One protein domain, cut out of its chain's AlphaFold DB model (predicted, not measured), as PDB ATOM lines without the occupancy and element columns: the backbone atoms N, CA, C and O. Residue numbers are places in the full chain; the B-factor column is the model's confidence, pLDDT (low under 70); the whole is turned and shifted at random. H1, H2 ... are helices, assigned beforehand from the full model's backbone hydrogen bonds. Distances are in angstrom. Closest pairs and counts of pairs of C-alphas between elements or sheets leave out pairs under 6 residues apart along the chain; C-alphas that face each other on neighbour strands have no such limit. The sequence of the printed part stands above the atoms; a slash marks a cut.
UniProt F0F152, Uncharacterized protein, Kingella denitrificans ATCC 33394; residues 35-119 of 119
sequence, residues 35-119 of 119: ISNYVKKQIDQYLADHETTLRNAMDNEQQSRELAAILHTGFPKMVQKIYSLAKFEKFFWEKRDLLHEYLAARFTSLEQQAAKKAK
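This is residues 35 to 119 of the 119 residues of an uncharacterized protein of Kingella denitrificans ATCC 33394 (UniProt F0F152). A small cluster of helices has H3 in its middle, with H1 beside it and H5 crossing it, while the long helix H6 runs past the cluster, with its last residues at one end of the longest axis. The short H2 bridges H3 and the first turns of H6, and the short H4 lies at the edge, beyond the end of H3. The printed part has 85 residues with six named helices, H1 to H6 in chain order, and no named strand: all helix. It is compact, with a radius of gyration of the C-alphas of 13.2 A and spans of 42 by 31 by 23 A.

H1, residues 37 to 49, begins at C-alpha 37 (224.704, 142.625, 130.571) and is 18.3 A long. H2 is residues 54 to 59, H3 residues 61 to 73, 18.7 A, and H4 residues 77 to 82. H5, residues 85 to 94, is 14.2 A long. H6, residues 96 to 117, runs 30.9 A to C-alpha 117 (222.159, 132.457, 122.299).

H3 is the hub. H5 touches it at a steep tilt of 53 degrees, the C-alphas of Ala 68 and Glu 89 closest at 5.4 A. H1 touches H3 with residues 39 to 43 alone, opposite ways at a shallow tilt of 26 degrees; C-alphas 39 and 71 are closest, 6.5 A. H2 and H3 touch only at the corner, C-alphas 58 and 64 closest at 4.5 A. H6 touches H2 with residues 96 to 100 alone, at 13 degrees, a shallow tilt, opposite ways; C-alphas 58 and 96 are closest, 6.5 A. H4 touches no helix; its closest C-alpha to H3, that of Gln 80, is 6.9 A from that of His 72. H3 and H6 are apart. In H1 to H6 every O i to N i+4 pair is within hydrogen-bond range.

The C-alphas of Ala 86 and Lys 119 are farthest apart, 41.8 A. The printed part has no cut, and the five links between helices are tight. Mean pLDDT of the printed part is 85.6; residues 117 to 119 are under 70.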
ATOM      1  N   ILE A  35     221.864 142.206 137.843       75.50
ATOM      2  CA  ILE A  35     222.987 142.608 136.995       75.50
ATOM      3  C   ILE A  35     222.564 142.431 135.546       75.50
ATOM      4  O   ILE A  35     222.288 141.309 135.096       75.50
ATOM      5  N   SER A  36     222.501 143.550 134.834       78.88
ATOM      6  CA  SER A  36     222.294 143.572 133.393       78.88
ATOM      7  C   SER A  36     223.610 143.297 132.663       78.88
ATOM      8  O   SER A  36     224.697 143.586 133.166       78.88
ATOM      9  N   ASN A  37     223.523 142.794 131.428       82.50
ATOM     10  CA  ASN A  37     224.704 142.625 130.571       82.50
ATOM     11  C   ASN A  37     225.465 143.943 130.356       82.50
ATOM     12  O   ASN A  37     226.678 143.924 130.177       82.50
ATOM     13  N   TYR A  38     224.763 145.079 130.384       85.56
ATOM     14  CA  TYR A  38     225.373 146.400 130.273       85.56
ATOM     15  C   TYR A  38     226.282 146.713 131.469       85.56
ATOM     16  O   TYR A  38     227.413 147.152 131.293       85.56
ATOM     17  N   VAL A  39     225.819 146.423 132.685       87.69
ATOM     18  CA  VAL A  39     226.606 146.623 133.911       87.69
ATOM     19  C   VAL A  39     227.796 145.668 133.960       87.69
ATOM     20  O   VAL A  39     228.891 146.105 134.293       87.69
ATOM     21  N   LYS A  40     227.623 144.397 133.555       87.38
ATOM     22  CA  LYS A  40     228.750 143.453 133.434       87.38
ATOM     23  C   LYS A  40     229.844 144.018 132.525       87.38
ATOM     24  O   LYS A  40     230.995 144.029 132.923       87.38
ATOM     25  N   LYS A  41     229.482 144.532 131.343       89.75
ATOM     26  CA  LYS A  41     230.452 145.119 130.406       89.75
ATOM     27  C   LYS A  41     231.207 146.305 131.001       89.75
ATOM     28  O   LYS A  41     232.409 146.383 130.806       89.75
ATOM     29  N   GLN A  42     230.525 147.190 131.728       91.12
ATOM     30  CA  GLN A  42     231.191 148.308 132.404       91.12
ATOM     31  C   GLN A  42     232.168 147.830 133.482       91.12
ATOM     32  O   GLN A  42     233.251 148.385 133.607       91.12
ATOM     33  N   ILE A  43     231.809 146.785 134.235       90.38
ATOM     34  CA  ILE A  43     232.716 146.181 135.218       90.38
ATOM     35  C   ILE A  43     233.900 145.515 134.517       90.38
ATOM     36  O   ILE A  43     235.027 145.744 134.923       90.38
ATOM     37  N   ASP A  44     233.675 144.741 133.454       90.88
ATOM     38  CA  ASP A  44     234.755 144.107 132.688       90.88
ATOM     39  C   ASP A  44     235.713 145.160 132.095       90.88
ATOM     40  O   ASP A  44     236.924 144.977 132.150       90.88
ATOM     41  N   GLN A  45     235.185 146.278 131.579       92.94
ATOM     42  CA  GLN A  45     235.984 147.416 131.100       92.94
ATOM     43  C   GLN A  45     236.798 148.043 132.230       92.94
ATOM     44  O   GLN A  45     238.006 148.174 132.102       92.94
ATOM     45  N   TYR A  46     236.159 148.340 133.360       92.31
ATOM     46  CA  TYR A  46     236.838 148.881 134.532       92.31
ATOM     47  C   TYR A  46     237.959 147.950 135.029       92.31
ATOM     48  O   TYR A  46     239.068 148.389 135.314       92.31
ATOM     49  N   LEU A  47     237.707 146.642 135.094       91.38
ATOM     50  CA  LEU A  47     238.719 145.666 135.503       91.38
ATOM     51  C   LEU A  47     239.881 145.578 134.502       91.38
ATOM     52  O   LEU A  47     241.023 145.415 134.927       91.38
ATOM     53  N   ALA A  48     239.603 145.712 133.201       92.25
ATOM     54  CA  ALA A  48     240.624 145.744 132.158       92.25
ATOM     55  C   ALA A  48     241.475 147.024 132.216       92.25
ATOM     56  O   ALA A  48     242.697 146.932 132.155       92.25
ATOM     57  N   ASP A  49     240.849 148.189 132.399       93.44
ATOM     58  CA  ASP A  49     241.527 149.492 132.468       93.44
ATOM     59  C   ASP A  49     242.462 149.595 133.685       93.44
ATOM     60  O   ASP A  49     243.503 150.249 133.632       93.44
ATOM     61  N   HIS A  50     242.102 148.925 134.781       90.00
ATOM     62  CA  HIS A  50     242.881 148.888 136.019       90.00
ATOM     63  C   HIS A  50     243.764 147.637 136.165       90.00
ATOM     64  O   HIS A  50     244.356 147.451 137.230       90.00
ATOM     65  N   GLU A  51     243.826 146.778 135.140       90.50
ATOM     66  CA  GLU A  51     244.596 145.521 135.114       90.50
ATOM     67  C   GLU A  51     244.425 144.672 136.391       90.50
ATOM     68  O   GLU A  51     245.374 144.105 136.939       90.50
ATOM     69  N   THR A  52     243.195 144.598 136.904       89.69
ATOM     70  CA  THR A  52     242.898 143.990 138.207       89.69
ATOM     71  C   THR A  52     241.796 142.940 138.114       89.69
ATOM     72  O   THR A  52     241.064 142.829 137.133       89.69
ATOM     73  N   THR A  53     241.667 142.133 139.165       89.25
ATOM     74  CA  THR A  53     240.591 141.146 139.288       89.25
ATOM     75  C   THR A  53     239.451 141.705 140.128       89.25
ATOM     76  O   THR A  53     239.662 142.573 140.975       89.25
ATOM     77  N   LEU A  54     238.238 141.171 139.946       87.38
ATOM     78  CA  LEU A  54     237.072 141.592 140.728       87.38
ATOM     79  C   LEU A  54     237.334 141.509 142.240       87.38
ATOM     80  O   LEU A  54     237.004 142.441 142.966       87.38
ATOM     81  N   ARG A  55     237.970 140.426 142.706       87.31
ATOM     82  CA  ARG A  55     238.332 140.243 144.120       87.31
ATOM     83  C   ARG A  55     239.245 141.368 144.610       87.31
ATOM     84  O   ARG A  55     238.922 142.019 145.597       87.31
ATOM     85  N   ASN A  56     240.338 141.626 143.894       89.69
ATOM     86  CA  ASN A  56     241.314 142.644 144.282       89.69
ATOM     87  C   ASN A  56     240.708 144.053 144.260       89.69
ATOM     88  O   ASN A  56     240.944 144.837 145.175       89.69
ATOM     89  N   ALA A  57     239.880 144.352 143.258       89.44
ATOM     90  CA  ALA A  57     239.171 145.623 143.171       89.44
ATOM     91  C   ALA A  57     238.148 145.810 144.303       89.44
ATOM     92  O   ALA A  57     237.952 146.923 144.779       89.44
ATOM     93  N   MET A  58     237.512 144.735 144.775       88.25
ATOM     94  CA  MET A  58     236.589 144.790 145.915       88.25
ATOM     95  C   MET A  58     237.302 144.903 147.270       88.25
ATOM     96  O   MET A  58     236.714 145.463 148.197       88.25
ATOM     97  N   ASP A  59     238.531 144.391 147.390       89.94
ATOM     98  CA  ASP A  59     239.360 144.484 148.603       89.94
ATOM     99  C   ASP A  59     240.082 145.845 148.739       89.94
ATOM    100  O   ASP A  59     240.567 146.181 149.820       89.94
ATOM    101  N   ASN A  60     240.107 146.673 147.688       91.50
ATOM    102  CA  ASN A  60     240.591 148.054 147.740       91.50
ATOM    103  C   ASN A  60     239.425 149.039 147.939       91.50
ATOM    104  O   ASN A  60     238.514 149.101 147.121       91.50
ATOM    105  N   GLU A  61     239.455 149.857 148.993       89.06
ATOM    106  CA  GLU A  61     238.344 150.758 149.352       89.06
ATOM    107  C   GLU A  61     238.001 151.792 148.268       89.06
ATOM    108  O   GLU A  61     236.839 152.168 148.097       89.06
ATOM    109  N   GLN A  62     238.992 152.276 147.522       90.69
ATOM    110  CA  GLN A  62     238.742 153.222 146.439       90.69
ATOM    111  C   GLN A  62     238.075 152.521 145.253       90.69
ATOM    112  O   GLN A  62     236.994 152.923 144.828       90.69
ATOM    113  N   GLN A  63     238.655 151.411 144.798       90.69
ATOM    114  CA  GLN A  63     238.120 150.657 143.663       90.69
ATOM    115  C   GLN A  63     236.754 150.030 143.973       90.69
ATOM    116  O   GLN A  63     235.889 149.944 143.107       90.69
ATOM    117  N   SER A  64     236.523 149.645 145.226       90.69
ATOM    118  CA  SER A  64     235.256 149.096 145.700       90.69
ATOM    119  C   SER A  64     234.133 150.137 145.646       90.69
ATOM    120  O   SER A  64     233.017 149.815 145.236       90.69
ATOM    121  N   ARG A  65     234.426 151.409 145.962       91.88
ATOM    122  CA  ARG A  65     233.474 152.524 145.790       91.88
ATOM    123  C   ARG A  65     233.149 152.778 144.321       91.88
ATOM    124  O   ARG A  65     231.981 152.932 143.976       91.88
ATOM    125  N   GLU A  66     234.155 152.754 143.455       91.62
ATOM    126  CA  GLU A  66     233.976 152.933 142.010       91.62
ATOM    127  C   GLU A  66     233.136 151.793 141.404       91.62
ATOM    128  O   GLU A  66     232.151 152.041 140.702       91.62
ATOM    129  N   LEU A  67     233.420 150.541 141.777       90.56
ATOM    130  CA  LEU A  67     232.597 149.382 141.416       90.56
ATOM    131  C   LEU A  67     231.164 149.499 141.946       90.56
ATOM    132  O   LEU A  67     230.208 149.193 141.224       90.56
ATOM    133  N   ALA A  68     230.991 149.958 143.186       90.44
ATOM    134  CA  ALA A  68     229.674 150.183 143.764       90.44
ATOM    135  C   ALA A  68     228.898 151.258 142.985       90.44
ATOM    136  O   ALA A  68     227.705 151.086 142.726       90.44
ATOM    137  N   ALA A  69     229.555 152.329 142.542       92.00
ATOM    138  CA  ALA A  69     228.929 153.351 141.710       92.00
ATOM    139  C   ALA A  69     228.453 152.778 140.369       92.00
ATOM    140  O   ALA A  69     227.289 152.967 140.008       92.00
ATOM    141  N   ILE A  70     229.294 151.999 139.676       91.06
ATOM    142  CA  ILE A  70     228.927 151.330 138.414       91.06
ATOM    143  C   ILE A  70     227.707 150.425 138.627       91.06
ATOM    144  O   ILE A  70     226.728 150.496 137.878       91.06
ATOM    145  N   LEU A  71     227.721 149.616 139.684       87.44
ATOM    146  CA  LEU A  71     226.613 148.727 140.036       87.44
ATOM    147  C   LEU A  71     225.326 149.495 140.367       87.44
ATOM    148  O   LEU A  71     224.243 149.091 139.937       87.44
ATOM    149  N   HIS A  72     225.439 150.626 141.064       87.62
ATOM    150  CA  HIS A  72     224.310 151.484 141.426       87.62
ATOM    151  C   HIS A  72     223.613 152.083 140.200       87.62
ATOM    152  O   HIS A  72     222.378 152.115 140.150       87.62
ATOM    153  N   THR A  73     224.368 152.455 139.155       86.19
ATOM    154  CA  THR A  73     223.777 152.910 137.877       86.19
ATOM    155  C   THR A  73     222.908 151.843 137.213       86.19
ATOM    156  O   THR A  73     221.952 152.169 136.510       86.19
ATOM    157  N   GLY A  74     223.206 150.568 137.478       82.38
ATOM    158  CA  GLY A  74     222.459 149.417 136.988       82.38
ATOM    159  C   GLY A  74     221.085 149.240 137.623       82.38
ATOM    160  O   GLY A  74     220.255 148.496 137.094       82.38
ATOM    161  N   PHE A  75     220.827 149.899 138.751       81.75
ATOM    162  CA  PHE A  75     219.566 149.755 139.456       81.75
ATOM    163  C   PHE A  75     218.418 150.503 138.774       81.75
ATOM    164  O   PHE A  75     218.601 151.592 138.228       81.75
ATOM    165  N   PRO A  76     217.182 149.984 138.877       83.38
ATOM    166  CA  PRO A  76     216.001 150.756 138.524       83.38
ATOM    167  C   PRO A  76     215.959 152.079 139.303       83.38
ATOM    168  O   PRO A  76     216.247 152.107 140.501       83.38
ATOM    169  N   LYS A  77     215.507 153.167 138.663       83.75
ATOM    170  CA  LYS A  77     215.443 154.513 139.275       83.75
ATOM    171  C   LYS A  77     214.720 154.549 140.628       83.75
ATOM    172  O   LYS A  77     215.045 155.374 141.473       83.75
ATOM    173  N   MET A  78     213.740 153.670 140.853       82.62
ATOM    174  CA  MET A  78     213.054 153.572 142.148       82.62
ATOM    175  C   MET A  78     213.961 153.030 143.259       82.62
ATOM    176  O   MET A  78     213.922 153.535 144.374       82.62
ATOM    177  N   VAL A  79     214.818 152.053 142.949       80.56
ATOM    178  CA  VAL A  79     215.771 151.469 143.905       80.56
ATOM    179  C   VAL A  79     216.878 152.472 144.226       80.56
ATOM    180  O   VAL A  79     217.204 152.644 145.396       80.56
ATOM    181  N   GLN A  80     217.372 153.216 143.229       84.81
ATOM    182  CA  GLN A  80     218.353 154.294 143.437       84.81
ATOM    183  C   GLN A  80     217.840 155.395 144.380       84.81
ATOM    184  O   GLN A  80     218.622 156.010 145.100       84.81
ATOM    185  N   LYS A  81     216.524 155.648 144.396       82.81
ATOM    186  CA  LYS A  81     215.905 156.618 145.312       82.81
ATOM    187  C   LYS A  81     215.809 156.107 146.754       82.81
ATOM    188  O   LYS A  81     215.882 156.911 147.675       82.81
ATOM    189  N   ILE A  82     215.631 154.799 146.954       82.12
ATOM    190  CA  ILE A  82     215.531 154.174 148.288       82.12
ATOM    191  C   ILE A  82     216.928 153.937 148.882       82.12
ATOM    192  O   ILE A  82     217.141 154.095 150.086       82.12
ATOM    193  N   TYR A  83     217.886 153.584 148.027       75.38
ATOM    194  CA  TYR A  83     219.278 153.351 148.381       75.38
ATOM    195  C   TYR A  83     220.148 154.406 147.712       75.38
ATOM    196  O   TYR A  83     220.500 154.271 146.543       75.38
ATOM    197  N   SER A  84     220.501 155.457 148.453       87.06
ATOM    198  CA  SER A  84     221.479 156.438 147.982       87.06
ATOM    199  C   SER A  84     222.832 155.775 147.713       87.06
ATOM    200  O   SER A  84     223.171 154.769 148.343       87.06
ATOM    201  N   LEU A  85     223.615 156.363 146.806       88.56
ATOM    202  CA  LEU A  85     224.940 155.861 146.435       88.56
ATOM    203  C   LEU A  85     225.817 155.610 147.673       88.56
ATOM    204  O   LEU A  85     226.276 154.495 147.867       88.56
ATOM    205  N   ALA A  86     225.920 156.585 148.580       88.06
ATOM    206  CA  ALA A  86     226.718 156.460 149.804       88.06
ATOM    207  C   ALA A  86     226.287 155.284 150.707       88.06
ATOM    208  O   ALA A  86     227.113 154.624 151.338       88.06
ATOM    209  N   LYS A  87     224.980 154.992 150.777       86.50
ATOM    210  CA  LYS A  87     224.474 153.851 151.553       86.50
ATOM    211  C   LYS A  87     224.819 152.530 150.870       86.50
ATOM    212  O   LYS A  87     225.107 151.549 151.553       86.50
ATOM    213  N   PHE A  88     224.793 152.517 149.539       86.38
ATOM    214  CA  PHE A  88     225.169 151.359 148.747       86.38
ATOM    215  C   PHE A  88     226.679 151.096 148.784       86.38
ATOM    216  O   PHE A  88     227.056 149.956 149.005       86.38
ATOM    217  N   GLU A  89     227.529 152.118 148.676       89.69
ATOM    218  CA  GLU A  89     228.988 152.007 148.830       89.69
ATOM    219  C   GLU A  89     229.363 151.366 150.170       89.69
ATOM    220  O   GLU A  89     230.110 150.390 150.214       89.69
ATOM    221  N   LYS A  90     228.771 151.856 151.268       89.38
ATOM    222  CA  LYS A  90     228.998 151.289 152.601       89.38
ATOM    223  C   LYS A  90     228.533 149.833 152.692       89.38
ATOM    224  O   LYS A  90     229.257 148.987 153.208       89.38
ATOM    225  N   PHE A  91     227.346 149.527 152.166       86.12
ATOM    226  CA  PHE A  91     226.831 148.157 152.127       86.12
ATOM    227  C   PHE A  91     227.720 147.231 151.285       86.12
ATOM    228  O   PHE A  91     227.988 146.100 151.687       86.12
ATOM    229  N   PHE A  92     228.186 147.717 150.136       87.44
ATOM    230  CA  PHE A  92     229.052 146.990 149.219       87.44
ATOM    231  C   PHE A  92     230.372 146.618 149.901       87.44
ATOM    232  O   PHE A  92     230.796 145.465 149.831       87.44
ATOM    233  N   TRP A  93     230.949 147.555 150.655       88.75
ATOM    234  CA  TRP A  93     232.153 147.332 151.450       88.75
ATOM    235  C   TRP A  93     231.945 146.333 152.599       88.75
ATOM    236  O   TRP A  93     232.720 145.385 152.758       88.75
ATOM    237  N   GLU A  94     230.877 146.505 153.385       88.75
ATOM    238  CA  GLU A  94     230.562 145.646 154.538       88.75
ATOM    239  C   GLU A  94     230.192 144.211 154.133       88.75
ATOM    240  O   GLU A  94     230.419 143.271 154.897       88.75
ATOM    241  N   LYS A  95     229.600 144.024 152.947       85.25
ATOM    242  CA  LYS A  95     229.127 142.724 152.443       85.25
ATOM    243  C   LYS A  95     229.948 142.196 151.263       85.25
ATOM    244  O   LYS A  95     229.458 141.330 150.537       85.25
ATOM    245  N   ARG A  96     231.187 142.669 151.079       86.06
ATOM    246  CA  ARG A  96     232.019 142.339 149.907       86.06
ATOM    247  C   ARG A  96     232.214 140.839 149.684       86.06
ATOM    248  O   ARG A  96     232.132 140.394 148.547       86.06
ATOM    249  N   ASP A  97     232.387 140.046 150.744       84.50
ATOM    250  CA  ASP A  97     232.575 138.594 150.611       84.50
ATOM    251  C   ASP A  97     231.330 137.902 150.044       84.50
ATOM    252  O   ASP A  97     231.427 137.137 149.087       84.50
ATOM    253  N   LEU A  98     230.145 138.250 150.559       84.06
ATOM    254  CA  LEU A  98     228.871 137.728 150.048       84.06
ATOM    255  C   LEU A  98     228.600 138.195 148.615       84.06
ATOM    256  O   LEU A  98     228.065 137.452 147.793       84.06
ATOM    257  N   LEU A  99     228.952 139.445 148.310       83.69
ATOM    258  CA  LEU A  99     228.764 140.008 146.979       83.69
ATOM    259  C   LEU A  99     229.726 139.402 145.968       83.69
ATOM    260  O   LEU A  99     229.320 139.188 144.835       83.69
ATOM    261  N   HIS A 100     230.954 139.071 146.356       85.19
ATOM    262  CA  HIS A 100     231.912 138.433 145.462       85.19
ATOM    263  C   HIS A 100     231.377 137.094 144.940       85.19
ATOM    264  O   HIS A 100     231.343 136.881 143.728       85.19
ATOM    265  N   GLU A 101     230.882 136.232 145.832       84.31
ATOM    266  CA  GLU A 101     230.266 134.954 145.452       84.31
ATOM    267  C   GLU A 101     229.051 135.160 144.539       84.31
ATOM    268  O   GLU A 101     228.903 134.489 143.513       84.31
ATOM    269  N   TYR A 102     228.204 136.136 144.871       83.88
ATOM    270  CA  TYR A 102     227.024 136.460 144.078       83.88
ATOM    271  C   TYR A 102     227.368 136.987 142.676       83.88
ATOM    272  O   TYR A 102     226.800 136.528 141.682       83.88
ATOM    273  N   LEU A 103     228.303 137.938 142.580       84.50
ATOM    274  CA  LEU A 103     228.767 138.520 141.320       84.50
ATOM    275  C   LEU A 103     229.409 137.441 140.439       84.50
ATOM    276  O   LEU A 103     229.064 137.347 139.262       84.50
ATOM    277  N   ALA A 104     230.256 136.577 141.008       85.06
ATOM    278  CA  ALA A 104     230.897 135.476 140.289       85.06
ATOM    279  C   ALA A 104     229.871 134.479 139.720       85.06
ATOM    280  O   ALA A 104     229.902 134.151 138.526       85.06
ATOM    281  N   ALA A 105     228.904 134.050 140.539       84.69
ATOM    282  CA  ALA A 105     227.815 133.182 140.094       84.69
ATOM    283  C   ALA A 105     226.982 133.849 138.989       84.69
ATOM    284  O   ALA A 105     226.596 133.213 137.999       84.69
ATOM    285  N   ARG A 106     226.727 135.156 139.117       84.69
ATOM    286  CA  ARG A 106     225.937 135.902 138.143       84.69
ATOM    287  C   ARG A 106     226.677 136.089 136.825       84.69
ATOM    288  O   ARG A 106     226.065 135.867 135.783       84.69
ATOM    289  N   PHE A 107     227.957 136.444 136.846       84.94
ATOM    290  CA  PHE A 107     228.781 136.584 135.642       84.94
ATOM    291  C   PHE A 107     228.857 135.264 134.873       84.94
ATOM    292  O   PHE A 107     228.566 135.252 133.678       84.94
ATOM    293  N   THR A 108     229.070 134.151 135.580       85.50
ATOM    294  CA  THR A 108     229.040 132.799 134.995       85.50
ATOM    295  C   THR A 108     227.691 132.505 134.328       85.50
ATOM    296  O   THR A 108     227.624 132.024 133.198       85.50
ATOM    297  N   SER A 109     226.580 132.835 134.998       85.44
ATOM    298  CA  SER A 109     225.234 132.649 134.440       85.44
ATOM    299  C   SER A 109     224.984 133.508 133.193       85.44
ATOM    300  O   SER A 109     224.312 133.056 132.262       85.44
ATOM    301  N   LEU A 110     225.504 134.738 133.153       83.50
ATOM    302  CA  LEU A 110     225.386 135.627 131.992       83.50
ATOM    303  C   LEU A 110     226.204 135.107 130.801       83.50
ATOM    304  O   LEU A 110     225.710 135.122 129.673       83.50
ATOM    305  N   GLU A 111     227.403 134.579 131.043       83.56
ATOM    306  CA  GLU A 111     228.243 133.960 130.009       83.56
ATOM    307  C   GLU A 111     227.598 132.700 129.427       83.56
ATOM    308  O   GLU A 111     227.511 132.550 128.208       83.56
ATOM    309  N   GLN A 112     227.032 131.837 130.275       83.31
ATOM    310  CA  GLN A 112     226.276 130.666 129.821       83.31
ATOM    311  C   GLN A 112     225.048 131.052 128.985       83.31
ATOM    312  O   GLN A 112     224.727 130.381 128.004       83.31
ATOM    313  N   GLN A 113     224.346 132.127 129.352       81.44
ATOM    314  CA  GLN A 113     223.217 132.636 128.568       81.44
ATOM    315  C   GLN A 113     223.667 133.196 127.214       81.44
ATOM    316  O   GLN A 113     222.994 132.955 126.211       81.44
ATOM    317  N   ALA A 114     224.800 133.900 127.168       78.56
ATOM    318  CA  ALA A 114     225.382 134.391 125.921       78.56
ATOM    319  C   ALA A 114     225.799 133.231 125.000       78.56
ATOM    320  O   ALA A 114     225.450 133.236 123.821       78.56
ATOM    321  N   ALA A 115     226.443 132.195 125.544       77.69
ATOM    322  CA  ALA A 115     226.844 131.005 124.793       77.69
ATOM    323  C   ALA A 115     225.644 130.217 124.235       77.69
ATOM    324  O   ALA A 115     225.698 129.720 123.114       77.69
ATOM    325  N   LYS A 116     224.532 130.138 124.982       75.00
ATOM    326  CA  LYS A 116     223.287 129.496 124.517       75.00
ATOM    327  C   LYS A 116     222.572 130.274 123.410       75.00
ATOM    328  O   LYS A 116     221.824 129.670 122.658       75.00
ATOM    329  N   LYS A 117     222.754 131.594 123.338       66.19
ATOM    330  CA  LYS A 117     222.159 132.457 122.299       66.19
ATOM    331  C   LYS A 117     222.959 132.460 120.992       66.19
ATOM    332  O   LYS A 117     222.429 132.892 119.978       66.19
ATOM    333  N   ALA A 118     224.221 132.031 121.036       62.06
ATOM    334  CA  ALA A 118     225.124 131.965 119.886       62.06
ATOM    335  C   ALA A 118     225.085 130.608 119.152       62.06
ATOM    336  O   ALA A 118     225.889 130.383 118.249       62.06
ATOM    337  N   LYS A 119     224.190 129.706 119.561       47.66
ATOM    338  CA  LYS A 119     224.031 128.350 119.037       47.66
ATOM    339  C   LYS A 119     222.630 128.189 118.467       47.66
ATOM    340  O   LYS A 119     222.512 127.476 117.451       47.66
TER     341      LYS A 119